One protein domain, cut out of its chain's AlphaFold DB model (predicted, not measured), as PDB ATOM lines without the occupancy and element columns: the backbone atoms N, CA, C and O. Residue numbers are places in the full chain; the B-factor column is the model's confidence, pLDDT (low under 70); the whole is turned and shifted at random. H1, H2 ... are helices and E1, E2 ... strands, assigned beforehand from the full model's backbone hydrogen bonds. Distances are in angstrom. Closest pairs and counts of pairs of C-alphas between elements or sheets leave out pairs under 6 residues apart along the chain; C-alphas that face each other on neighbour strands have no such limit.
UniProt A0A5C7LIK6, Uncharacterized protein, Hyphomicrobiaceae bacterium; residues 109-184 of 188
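What this domain is: This is residues 109 to 184 of the 188 residues of an uncharacterized protein of Hyphomicrobiaceae bacterium (UniProt A0A5C7LIK6). Three small parts stand at the corners of a triangle, with loops between them: H1 and H3 side by side at one corner, a small three-stranded sheet at the second, and the short helix H2 at the third. H2 is in a loop that folds back on itself, its base tied by a short antiparallel pairing of residues 119 to 120 with residues 135 to 136. The printed part has 76 residues with three named helices and three named strands, in the order H1 H2 E1 E2 H3 E3; the sheet runs E2 E1 E3 and is mixed. The class is mixed, helices and strands, with under half of the residues in named elements. The whole is compact, with a radius of gyration of the C-alphas of 12.8 A and spans of 36 by 26 by 20 A.

Where its parts are: Find C-alpha 109 at (4.390, 24.723, 20.035); from there H1 runs to residue 115, 9.8 A from first to last C-alpha. H2, residues 127 to 133, begins at C-alpha 127 at (-13.449, 26.711, 7.046) and is 9.8 A long. Next come the strands E1, residues 138 to 142, 12.9 A, and E2, residues 145 to 148, 10.1 A. H3, residues 159 to 167, is 12.2 A long. Look last for E3, residues 180 to 183, 9.8 A long, which ends at C-alpha 183 at (-7.688, 44.888, 31.811).

How they stand to each other: Look first at H1 and H3, which touch; their closest C-alphas are those of Leu 113 and Leu 162, 6.6 A apart. They run the same way at a shallow tilt of 29 degrees. H2 touches no helix and is apart from H1 and H3. Turn to the sheet, where E1 is the inner strand and E2 and E3 are edge strands. E1 and E2 form a hairpin, antiparallel at 158 degrees, with N 140 and O 147 within hydrogen-bond range at 2.8 A. E1 and E3 are parallel at 24 degrees, with N 141 and O 182 within range at 2.8 A. H1, H2 and H3 are not on the sheet. In H1, H2 and H3 every O i to N i+4 pair is within hydrogen-bond range.

The domain as a whole: The two C-alphas farthest apart are those of Thr 126 and Ala 143, at 38.4 A. The links H1 to H2 and H3 to E3 are long; the latter is residues 168 to 179, with no named element. The printed part has no cut. The mean pLDDT of the printed part is 93.8, and no printed residue is under 70.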
ATOM      1  N   GLU A 109       4.695  24.109  18.746       98.56
ATOM      2  CA  GLU A 109       4.390  24.723  20.035       98.56
ATOM      3  C   GLU A 109       3.953  26.180  19.859       98.56
ATOM      4  O   GLU A 109       2.990  26.619  20.490       98.56
ATOM      5  N   ILE A 110       4.594  26.899  18.932       98.69
ATOM      6  CA  ILE A 110       4.156  28.233  18.509       98.69
ATOM      7  C   ILE A 110       2.713  28.168  17.996       98.69
ATOM      8  O   ILE A 110       1.867  28.919  18.479       98.69
ATOM      9  N   GLU A 111       2.392  27.253  17.076       98.62
ATOM     10  CA  GLU A 111       1.024  27.096  16.565       98.62
ATOM     11  C   GLU A 111       0.017  26.830  17.685       98.62
ATOM     12  O   GLU A 111      -1.027  27.481  17.726       98.62
ATOM     13  N   ALA A 112       0.330  25.926  18.616       98.25
ATOM     14  CA  ALA A 112      -0.552  25.608  19.735       98.25
ATOM     15  C   ALA A 112      -0.838  26.841  20.612       98.25
ATOM     16  O   ALA A 112      -1.993  27.112  20.952       98.25
ATOM     17  N   LEU A 113       0.195  27.629  20.933       98.06
ATOM     18  CA  LEU A 113       0.050  28.864  21.710       98.06
ATOM     19  C   LEU A 113      -0.734  29.934  20.946       98.06
ATOM     20  O   LEU A 113      -1.554  30.636  21.540       98.06
ATOM     21  N   ILE A 114      -0.531  30.055  19.636       98.06
ATOM     22  CA  ILE A 114      -1.280  30.998  18.804       98.06
ATOM     23  C   ILE A 114      -2.749  30.580  18.673       98.06
ATOM     24  O   ILE A 114      -3.637  31.427  18.777       98.06
ATOM     25  N   LEU A 115      -3.035  29.291  18.499       97.31
ATOM     26  CA  LEU A 115      -4.398  28.769  18.378       97.31
ATOM     27  C   LEU A 115      -5.206  28.880  19.672       97.31
ATOM     28  O   LEU A 115      -6.425  29.051  19.601       97.31
ATOM     29  N   ALA A 116      -4.537  28.871  20.829       95.94
ATOM     30  CA  ALA A 116      -5.163  29.117  22.126       95.94
ATOM     31  C   ALA A 116      -5.789  30.521  22.239       95.94
ATOM     32  O   ALA A 116      -6.639  30.746  23.102       95.94
ATOM     33  N   ARG A 117      -5.417  31.465  21.363       95.56
ATOM     34  CA  ARG A 117      -6.033  32.795  21.309       95.56
ATOM     35  C   ARG A 117      -7.430  32.687  20.682       95.56
ATOM     36  O   ARG A 117      -7.543  32.274  19.517       95.56
ATOM     37  N   PRO A 118      -8.498  33.051  21.415       95.06
ATOM     38  CA  PRO A 118      -9.861  32.922  20.925       95.06
ATOM     39  C   PRO A 118     -10.155  33.945  19.826       95.06
ATOM     40  O   PRO A 118      -9.712  35.096  19.865       95.06
ATOM     41  N   VAL A 119     -10.949  33.515  18.849       96.31
ATOM     42  CA  VAL A 119     -11.352  34.322  17.696       96.31
ATOM     43  C   VAL A 119     -12.850  34.213  17.444       96.31
ATOM     44  O   VAL A 119     -13.482  33.218  17.792       96.31
ATOM     45  N   ASN A 120     -13.395  35.239  16.802       95.69
ATOM     46  CA  ASN A 120     -14.726  35.266  16.222       95.69
ATOM     47  C   ASN A 120     -14.618  34.946  14.728       95.69
ATOM     48  O   ASN A 120     -14.121  35.762  13.952       95.69
ATOM     49  N   ASP A 121     -15.100  33.777  14.316       95.56
ATOM     50  CA  ASP A 121     -14.958  33.240  12.954       95.56
ATOM     51  C   ASP A 121     -16.316  33.006  12.260       95.56
ATOM     52  O   ASP A 121     -16.484  32.121  11.421       95.56
ATOM     53  N   ILE A 122     -17.310  33.819  12.629       93.94
ATOM     54  CA  ILE A 122     -18.701  33.725  12.152       93.94
ATOM     55  C   ILE A 122     -18.815  34.037  10.647       93.94
ATOM     56  O   ILE A 122     -19.789  33.660   9.998       93.94
ATOM     57  N   LYS A 123     -17.832  34.742  10.075       93.06
ATOM     58  CA  LYS A 123     -17.819  35.151   8.665       93.06
ATOM     59  C   LYS A 123     -17.061  34.134   7.813       93.06
ATOM     60  O   LYS A 123     -15.948  33.780   8.167       93.06
ATOM     61  N   GLY A 124     -17.609  33.773   6.654       94.44
ATOM     62  CA  GLY A 124     -16.971  32.887   5.670       94.44
ATOM     63  C   GLY A 124     -17.845  31.681   5.329       94.44
ATOM     64  O   GLY A 124     -18.536  31.156   6.199       94.44
ATOM     65  N   ALA A 125     -17.839  31.248   4.065       95.19
ATOM     66  CA  ALA A 125     -18.664  30.124   3.610       95.19
ATOM     67  C   ALA A 125     -17.956  28.766   3.766       95.19
ATOM     68  O   ALA A 125     -18.599  27.719   3.735       95.19
ATOM     69  N   THR A 126     -16.632  28.781   3.934       95.31
ATOM     70  CA  THR A 126     -15.782  27.595   4.117       95.31
ATOM     71  C   THR A 126     -14.912  27.748   5.361       95.31
ATOM     72  O   THR A 126     -14.693  28.865   5.825       95.31
ATOM     73  N   GLU A 127     -14.363  26.653   5.892       95.50
ATOM     74  CA  GLU A 127     -13.449  26.711   7.046       95.50
ATOM     75  C   GLU A 127     -12.209  27.569   6.774       95.50
ATOM     76  O   GLU A 127     -11.803  28.354   7.626       95.50
ATOM     77  N   LEU A 128     -11.649  27.490   5.563       96.38
ATOM     78  CA  LEU A 128     -10.506  28.313   5.167       96.38
ATOM     79  C   LEU A 128     -10.862  29.806   5.101       96.38
ATOM     80  O   LEU A 128     -10.064  30.649   5.502       96.38
ATOM     81  N   GLU A 129     -12.060  30.152   4.624       96.12
ATOM     82  CA  GLU A 129     -12.535  31.542   4.643       96.12
ATOM     83  C   GLU A 129     -12.823  32.027   6.062       96.12
ATOM     84  O   GLU A 129     -12.456  33.151   6.390       96.12
ATOM     85  N   ARG A 130     -13.414  31.177   6.910       96.94
ATOM     86  CA  ARG A 130     -13.608  31.469   8.336       96.94
ATOM     87  C   ARG A 130     -12.281  31.735   9.034       96.94
ATOM     88  O   ARG A 130     -12.175  32.719   9.758       96.94
ATOM     89  N   ALA A 131     -11.257  30.929   8.759       97.06
ATOM     90  CA  ALA A 131      -9.916  31.121   9.301       97.06
ATOM     91  C   ALA A 131      -9.284  32.431   8.812       97.06
ATOM     92  O   ALA A 131      -8.764  33.194   9.619       97.06
ATOM     93  N   GLY A 132      -9.384  32.734   7.513       95.50
ATOM     94  CA  GLY A 132      -8.831  33.963   6.934       95.50
ATOM     95  C   GLY A 132      -9.573  35.253   7.305       95.50
ATOM     96  O   GLY A 132      -9.000  36.330   7.176       95.50
ATOM     97  N   LEU A 133     -10.833  35.165   7.746       96.19
ATOM     98  CA  LEU A 133     -11.652  36.311   8.169       96.19
ATOM     99  C   LEU A 133     -11.809  36.416   9.693       96.19
ATOM    100  O   LEU A 133     -12.459  37.353  10.172       96.19
ATOM    101  N   ALA A 134     -11.237  35.473  10.444       96.94
ATOM    102  CA  ALA A 134     -11.339  35.404  11.890       96.94
ATOM    103  C   ALA A 134     -10.844  36.704  12.541       96.94
ATOM    104  O   ALA A 134      -9.787  37.234  12.201       96.94
ATOM    105  N   GLN A 135     -11.619  37.221  13.490       96.75
ATOM    106  CA  GLN A 135     -11.280  38.429  14.241       96.75
ATOM    107  C   GLN A 135     -10.886  38.069  15.676       96.75
ATOM    108  O   GLN A 135     -11.458  37.134  16.235       96.75
ATOM    109  N   PRO A 136      -9.953  38.795  16.307       96.50
ATOM    110  CA  PRO A 136      -9.598  38.571  17.708       96.50
ATOM    111  C   PRO A 136     -10.831  38.748  18.602       96.50
ATOM    112  O   PRO A 136     -11.554  39.741  18.496       96.50
ATOM    113  N   ALA A 137     -11.082  37.784  19.489       96.31
ATOM    114  CA  ALA A 137     -12.202  37.862  20.426       96.31
ATOM    115  C   ALA A 137     -11.822  38.533  21.755       96.31
ATOM    116  O   ALA A 137     -12.689  38.792  22.587       96.31
ATOM    117  N   ILE A 138     -10.536  38.829  21.953       95.25
ATOM    118  CA  ILE A 138     -10.030  39.512  23.141       95.25
ATOM    119  C   ILE A 138      -9.257  40.763  22.744       95.25
ATOM    120  O   ILE A 138      -8.422  40.740  21.837       95.25
ATOM    121  N   VAL A 139      -9.523  41.843  23.473       95.38
ATOM    122  CA  VAL A 139      -8.753  43.084  23.461       95.38
ATOM    123  C   VAL A 139      -8.122  43.260  24.836       95.38
ATOM    124  O   VAL A 139      -8.810  43.230  25.854       95.38
ATOM    125  N   ILE A 140      -6.805  43.422  24.864       92.56
ATOM    126  CA  ILE A 140      -6.040  43.710  26.072       92.56
ATOM    127  C   ILE A 140      -6.010  45.218  26.268       92.56
ATOM    128  O   ILE A 140      -5.553  45.945  25.390       92.56
ATOM    129  N   LYS A 141      -6.470  45.690  27.423       91.81
ATOM    130  CA  LYS A 141      -6.392  47.094  27.814       91.81
ATOM    131  C   LYS A 141      -5.268  47.274  28.831       91.81
ATOM    132  O   LYS A 141      -5.238  46.599  29.858       91.81
ATOM    133  N   SER A 142      -4.359  48.189  28.517       88.94
ATOM    134  CA  SER A 142      -3.171  48.548  29.303       88.94
ATOM    135  C   SER A 142      -3.051  50.072  29.406       88.94
ATOM    136  O   SER A 142      -3.822  50.801  28.770       88.94
ATOM    137  N   ALA A 143      -2.069  50.579  30.157       89.00
ATOM    138  CA  ALA A 143      -1.800  52.017  30.223       89.00
ATOM    139  C   ALA A 143      -1.440  52.629  28.854       89.00
ATOM    140  O   ALA A 143      -1.667  53.816  28.622       89.00
ATOM    141  N   GLN A 144      -0.903  51.823  27.935       89.25
ATOM    142  CA  GLN A 144      -0.479  52.227  26.594       89.25
ATOM    143  C   GLN A 144      -1.617  52.157  25.562       89.25
ATOM    144  O   GLN A 144      -1.426  52.575  24.421       89.25
ATOM    145  N   GLY A 145      -2.792  51.649  25.950       91.88
ATOM    146  CA  GLY A 145      -3.978  51.571  25.102       91.88
ATOM    147  C   GLY A 145      -4.582  50.171  25.005       91.88
ATOM    148  O   GLY A 145      -4.317  49.286  25.825       91.88
ATOM    149  N   GLU A 146      -5.430  50.004  23.994       93.25
ATOM    150  CA  GLU A 146      -6.145  48.768  23.688       93.25
ATOM    151  C   GLU A 146      -5.481  48.026  22.526       93.25
ATOM    152  O   GLU A 146      -5.318  48.566  21.430       93.25
ATOM    153  N   PHE A 147      -5.121  46.768  22.761       93.00
ATOM    154  CA  PHE A 147      -4.402  45.921  21.822       93.00
ATOM    155  C   PHE A 147      -5.197  44.639  21.567       93.00
ATOM    156  O   PHE A 147      -5.394  43.846  22.492       93.00
ATOM    157  N   PRO A 148      -5.668  44.384  20.337       95.44
ATOM    158  CA  PRO A 148      -6.315  43.119  20.031       95.44
ATOM    159  C   PRO A 148      -5.314  41.964  20.144       95.44
ATOM    160  O   PRO A 148      -4.243  42.000  19.533       95.44
ATOM    161  N   LEU A 149      -5.682  40.905  20.865       95.56
ATOM    162  CA  LEU A 149      -4.858  39.703  20.972       95.56
ATOM    163  C   LEU A 149      -5.047  38.831  19.723       95.56
ATOM    164  O   LEU A 149      -5.820  37.874  19.698       95.56
ATOM    165  N   VAL A 150      -4.369  39.220  18.646       96.94
ATOM    166  CA  VAL A 150      -4.435  38.561  17.334       96.94
ATOM    167  C   VAL A 150      -3.668  37.242  17.309       96.94
ATOM    168  O   VAL A 150      -2.729  37.034  18.074       96.94
ATOM    169  N   ARG A 151      -4.009  36.354  16.371       97.62
ATOM    170  CA  ARG A 151      -3.252  35.123  16.097       97.62
ATOM    171  C   ARG A 151      -1.977  35.405  15.287       97.62
ATOM    172  O   ARG A 151      -1.872  34.983  14.145       97.62
ATOM    173  N   SER A 152      -1.029  36.152  15.840       98.12
ATOM    174  CA  SER A 152       0.228  36.498  15.159       98.12
ATOM    175  C   SER A 152       1.442  36.128  16.005       98.12
ATOM    176  O   SER A 152       1.374  36.218  17.228       98.12
ATOM    177  N   TRP A 153       2.531  35.756  15.335       98.50
ATOM    178  CA  TRP A 153       3.841  35.457  15.913       98.50
ATOM    179  C   TRP A 153       4.937  36.023  15.009       98.50
ATOM    180  O   TRP A 153       4.820  35.955  13.780       98.50
ATOM    181  N   LYS A 154       6.003  36.559  15.606       98.00
ATOM    182  CA  LYS A 154       7.198  37.033  14.890       98.00
ATOM    183  C   LYS A 154       8.429  36.196  15.256       98.00
ATOM    184  O   LYS A 154       8.512  35.764  16.397       98.00
ATOM    185  N   PRO A 155       9.421  36.041  14.360       96.94
ATOM    186  CA  PRO A 155      10.640  35.267  14.630       96.94
ATOM    187  C   PRO A 155      11.401  35.678  15.890       96.94
ATOM    188  O   PRO A 155      12.108  34.866  16.477       96.94
ATOM    189  N   GLU A 156      11.297  36.945  16.277       97.38
ATOM    190  CA  GLU A 156      11.975  37.507  17.443       97.38
ATOM    191  C   GLU A 156      11.230  37.239  18.761       97.38
ATOM    192  O   GLU A 156      11.776  37.503  19.828       97.38
ATOM    193  N   GLU A 157       9.998  36.730  18.693       97.38
ATOM    194  CA  GLU A 157       9.140  36.461  19.842       97.38
ATOM    195  C   GLU A 157       9.367  35.042  20.377       97.38
ATOM    196  O   GLU A 157       9.203  34.040  19.672       97.38
ATOM    197  N   SER A 158       9.721  34.962  21.656       98.00
ATOM    198  CA  SER A 158       9.989  33.710  22.361       98.00
ATOM    199  C   SER A 158       8.710  32.989  22.799       98.00
ATOM    200  O   SER A 158       7.658  33.595  23.024       98.00
ATOM    201  N   LEU A 159       8.808  31.674  23.024       98.31
ATOM    202  CA  LEU A 159       7.713  30.887  23.605       98.31
ATOM    203  C   LEU A 159       7.260  31.426  24.972       98.31
ATOM    204  O   LEU A 159       6.072  31.395  25.284       98.31
ATOM    205  N   ASP A 160       8.183  31.936  25.788       97.88
ATOM    206  CA  ASP A 160       7.848  32.500  27.098       97.88
ATOM    207  C   ASP A 160       7.036  33.788  26.980       97.88
ATOM    208  O   ASP A 160       6.109  34.002  27.764       97.88
ATOM    209  N   GLU A 161       7.322  34.629  25.986       96.06
ATOM    210  CA  GLU A 161       6.505  35.808  25.691       96.06
ATOM    211  C   GLU A 161       5.103  35.409  25.229       96.06
ATOM    212  O   GLU A 161       4.124  35.933  25.762       96.06
ATOM    213  N   LEU A 162       4.982  34.421  24.336       96.88
ATOM    214  CA  LEU A 162       3.681  33.888  23.916       96.88
ATOM    215  C   LEU A 162       2.872  33.347  25.105       96.88
ATOM    216  O   LEU A 162       1.678  33.634  25.235       96.88
ATOM    217  N   ARG A 163       3.516  32.594  26.006       96.75
ATOM    218  CA  ARG A 163       2.881  32.069  27.225       96.75
ATOM    219  C   ARG A 163       2.440  33.193  28.157       96.75
ATOM    220  O   ARG A 163       1.324  33.130  28.667       96.75
ATOM    221  N   LYS A 164       3.262  34.229  28.354       93.31
ATOM    222  CA  LYS A 164       2.908  35.409  29.164       93.31
ATOM    223  C   LYS A 164       1.705  36.154  28.586       93.31
ATOM    224  O   LYS A 164       0.770  36.457  29.321       93.31
ATOM    225  N   GLN A 165       1.682  36.373  27.271       92.25
ATOM    226  CA  GLN A 165       0.538  36.991  26.591       92.25
ATOM    227  C   GLN A 165      -0.743  36.170  26.777       92.25
ATOM    228  O   GLN A 165      -1.802  36.722  27.069       92.25
ATOM    229  N   ASN A 166      -0.650  34.843  26.670       94.62
ATOM    230  CA  ASN A 166      -1.796  33.959  26.869       94.62
ATOM    231  C   ASN A 166      -2.222  33.859  28.346       94.62
ATOM    232  O   ASN A 166      -3.405  33.689  28.637       94.62
ATOM    233  N   ALA A 167      -1.300  34.001  29.300       91.88
ATOM    234  CA  ALA A 167      -1.628  34.000  30.725       91.88
ATOM    235  C   ALA A 167      -2.559  35.164  31.102       91.88
ATOM    236  O   ALA A 167      -3.456  34.982  31.928       91.88
ATOM    237  N   ALA A 168      -2.419  36.320  30.438       84.56
ATOM    238  CA  ALA A 168      -3.289  37.479  30.636       84.56
ATOM    239  C   ALA A 168      -4.771  37.182  30.331       84.56
ATOM    240  O   ALA A 168      -5.654  37.839  30.875       84.56
ATOM    241  N   ILE A 169      -5.058  36.170  29.506       88.25
ATOM    242  CA  ILE A 169      -6.422  35.814  29.095       88.25
ATOM    243  C   ILE A 169      -6.954  34.531  29.734       88.25
ATOM    244  O   ILE A 169      -8.085  34.143  29.454       88.25
ATOM    245  N   ALA A 170      -6.194  33.882  30.621       85.50
ATOM    246  CA  ALA A 170      -6.545  32.570  31.178       85.50
ATOM    247  C   ALA A 170      -7.892  32.539  31.932       85.50
ATOM    248  O   ALA A 170      -8.465  31.471  32.132       85.50
ATOM    249  N   ARG A 171      -8.399  33.701  32.364       81.69
ATOM    250  CA  ARG A 171      -9.681  33.849  33.077       81.69
ATOM    251  C   ARG A 171     -10.778  34.516  32.243       81.69
ATOM    252  O   ARG A 171     -11.873  34.730  32.757       81.69
ATOM    253  N   ALA A 172     -10.497  34.879  30.993       87.50
ATOM    254  CA  ALA A 172     -11.471  35.532  30.133       87.50
ATOM    255  C   ALA A 172     -12.504  34.513  29.633       87.50
ATOM    256  O   ALA A 172     -12.151  33.498  29.035       87.50
ATOM    257  N   VAL A 173     -13.790  34.792  29.853       86.06
ATOM    258  CA  VAL A 173     -14.890  34.006  29.283       86.06
ATOM    259  C   VAL A 173     -15.382  34.724  28.035       86.06
ATOM    260  O   VAL A 173     -15.947  35.811  28.125       86.06
ATOM    261  N   VAL A 174     -15.147  34.122  26.871       88.00
ATOM    262  CA  VAL A 174     -15.546  34.674  25.573       88.00
ATOM    263  C   VAL A 174     -16.808  33.968  25.093       88.00
ATOM    264  O   VAL A 174     -16.795  32.768  24.823       88.00
ATOM    265  N   GLU A 175     -17.900  34.715  24.959       87.38
ATOM    266  CA  GLU A 175     -19.106  34.221  24.295       87.38
ATOM    267  C   GLU A 175     -18.955  34.286  22.763       87.38
ATOM    268  O   GLU A 175     -18.343  35.229  22.250       87.38
ATOM    269  N   PRO A 176     -19.546  33.343  22.003       84.88
ATOM    270  CA  PRO A 176     -19.460  33.345  20.544       84.88
ATOM    271  C   PRO A 176     -19.914  34.670  19.919       84.88
ATOM    272  O   PRO A 176     -21.022  35.145  20.171       84.88
ATOM    273  N   GLY A 177     -19.066  35.257  19.073       86.19
ATOM    274  CA  GLY A 177     -19.364  36.497  18.353       86.19
ATOM    275  C   GLY A 177     -19.192  37.773  19.166       86.19
ATOM    276  O   GLY A 177     -19.418  38.856  18.624       86.19
ATOM    277  N   LYS A 178     -18.793  37.672  20.436       89.88
ATOM    278  CA  LYS A 178     -18.512  38.829  21.283       89.88
ATOM    279  C   LYS A 178     -17.012  39.065  21.391       89.88
ATOM    280  O   LYS A 178     -16.205  38.140  21.319       89.88
ATOM    281  N   THR A 179     -16.651  40.329  21.566       92.62
ATOM    282  CA  THR A 179     -15.292  40.732  21.923       92.62
ATOM    283  C   THR A 179     -15.281  41.106  23.397       92.62
ATOM    284  O   THR A 179     -16.143  41.859  23.851       92.62
ATOM    285  N   VAL A 180     -14.318  40.571  24.143       92.94
ATOM    286  CA  VAL A 180     -14.132  40.838  25.571       92.94
ATOM    287  C   VAL A 180     -12.916  41.735  25.755       92.94
ATOM    288  O   VAL A 180     -11.866  41.491  25.162       92.94
ATOM    289  N   ILE A 181     -13.058  42.765  26.587       90.44
ATOM    290  CA  ILE A 181     -11.944  43.618  26.999       90.44
ATOM    291  C   ILE A 181     -11.407  43.079  28.324       90.44
ATOM    292  O   ILE A 181     -12.165  42.923  29.283       90.44
ATOM    293  N   VAL A 182     -10.112  42.784  28.370       89.88
ATOM    294  CA  VAL A 182      -9.409  42.318  29.568       89.88
ATOM    295  C   VAL A 182      -8.441  43.408  30.005       89.88
ATOM    296  O   VAL A 182      -7.561  43.797  29.241       89.88
ATOM    297  N   GLU A 183      -8.607  43.909  31.228       87.31
ATOM    298  CA  GLU A 183      -7.688  44.888  31.811       87.31
ATOM    299  C   GLU A 183      -6.501  44.170  32.460       87.31
ATOM    300  O   GLU A 183      -6.684  43.291  33.304       87.31
ATOM    301  N   VAL A 184      -5.284  44.543  32.063       82.38
ATOM    302  CA  VAL A 184      -4.045  44.046  32.670       82.38
ATOM    303  C   VAL A 184      -3.464  45.179  33.508       82.38
ATOM    304  O   VAL A 184      -3.139  46.241  32.982       82.38
TER     305      VAL A 184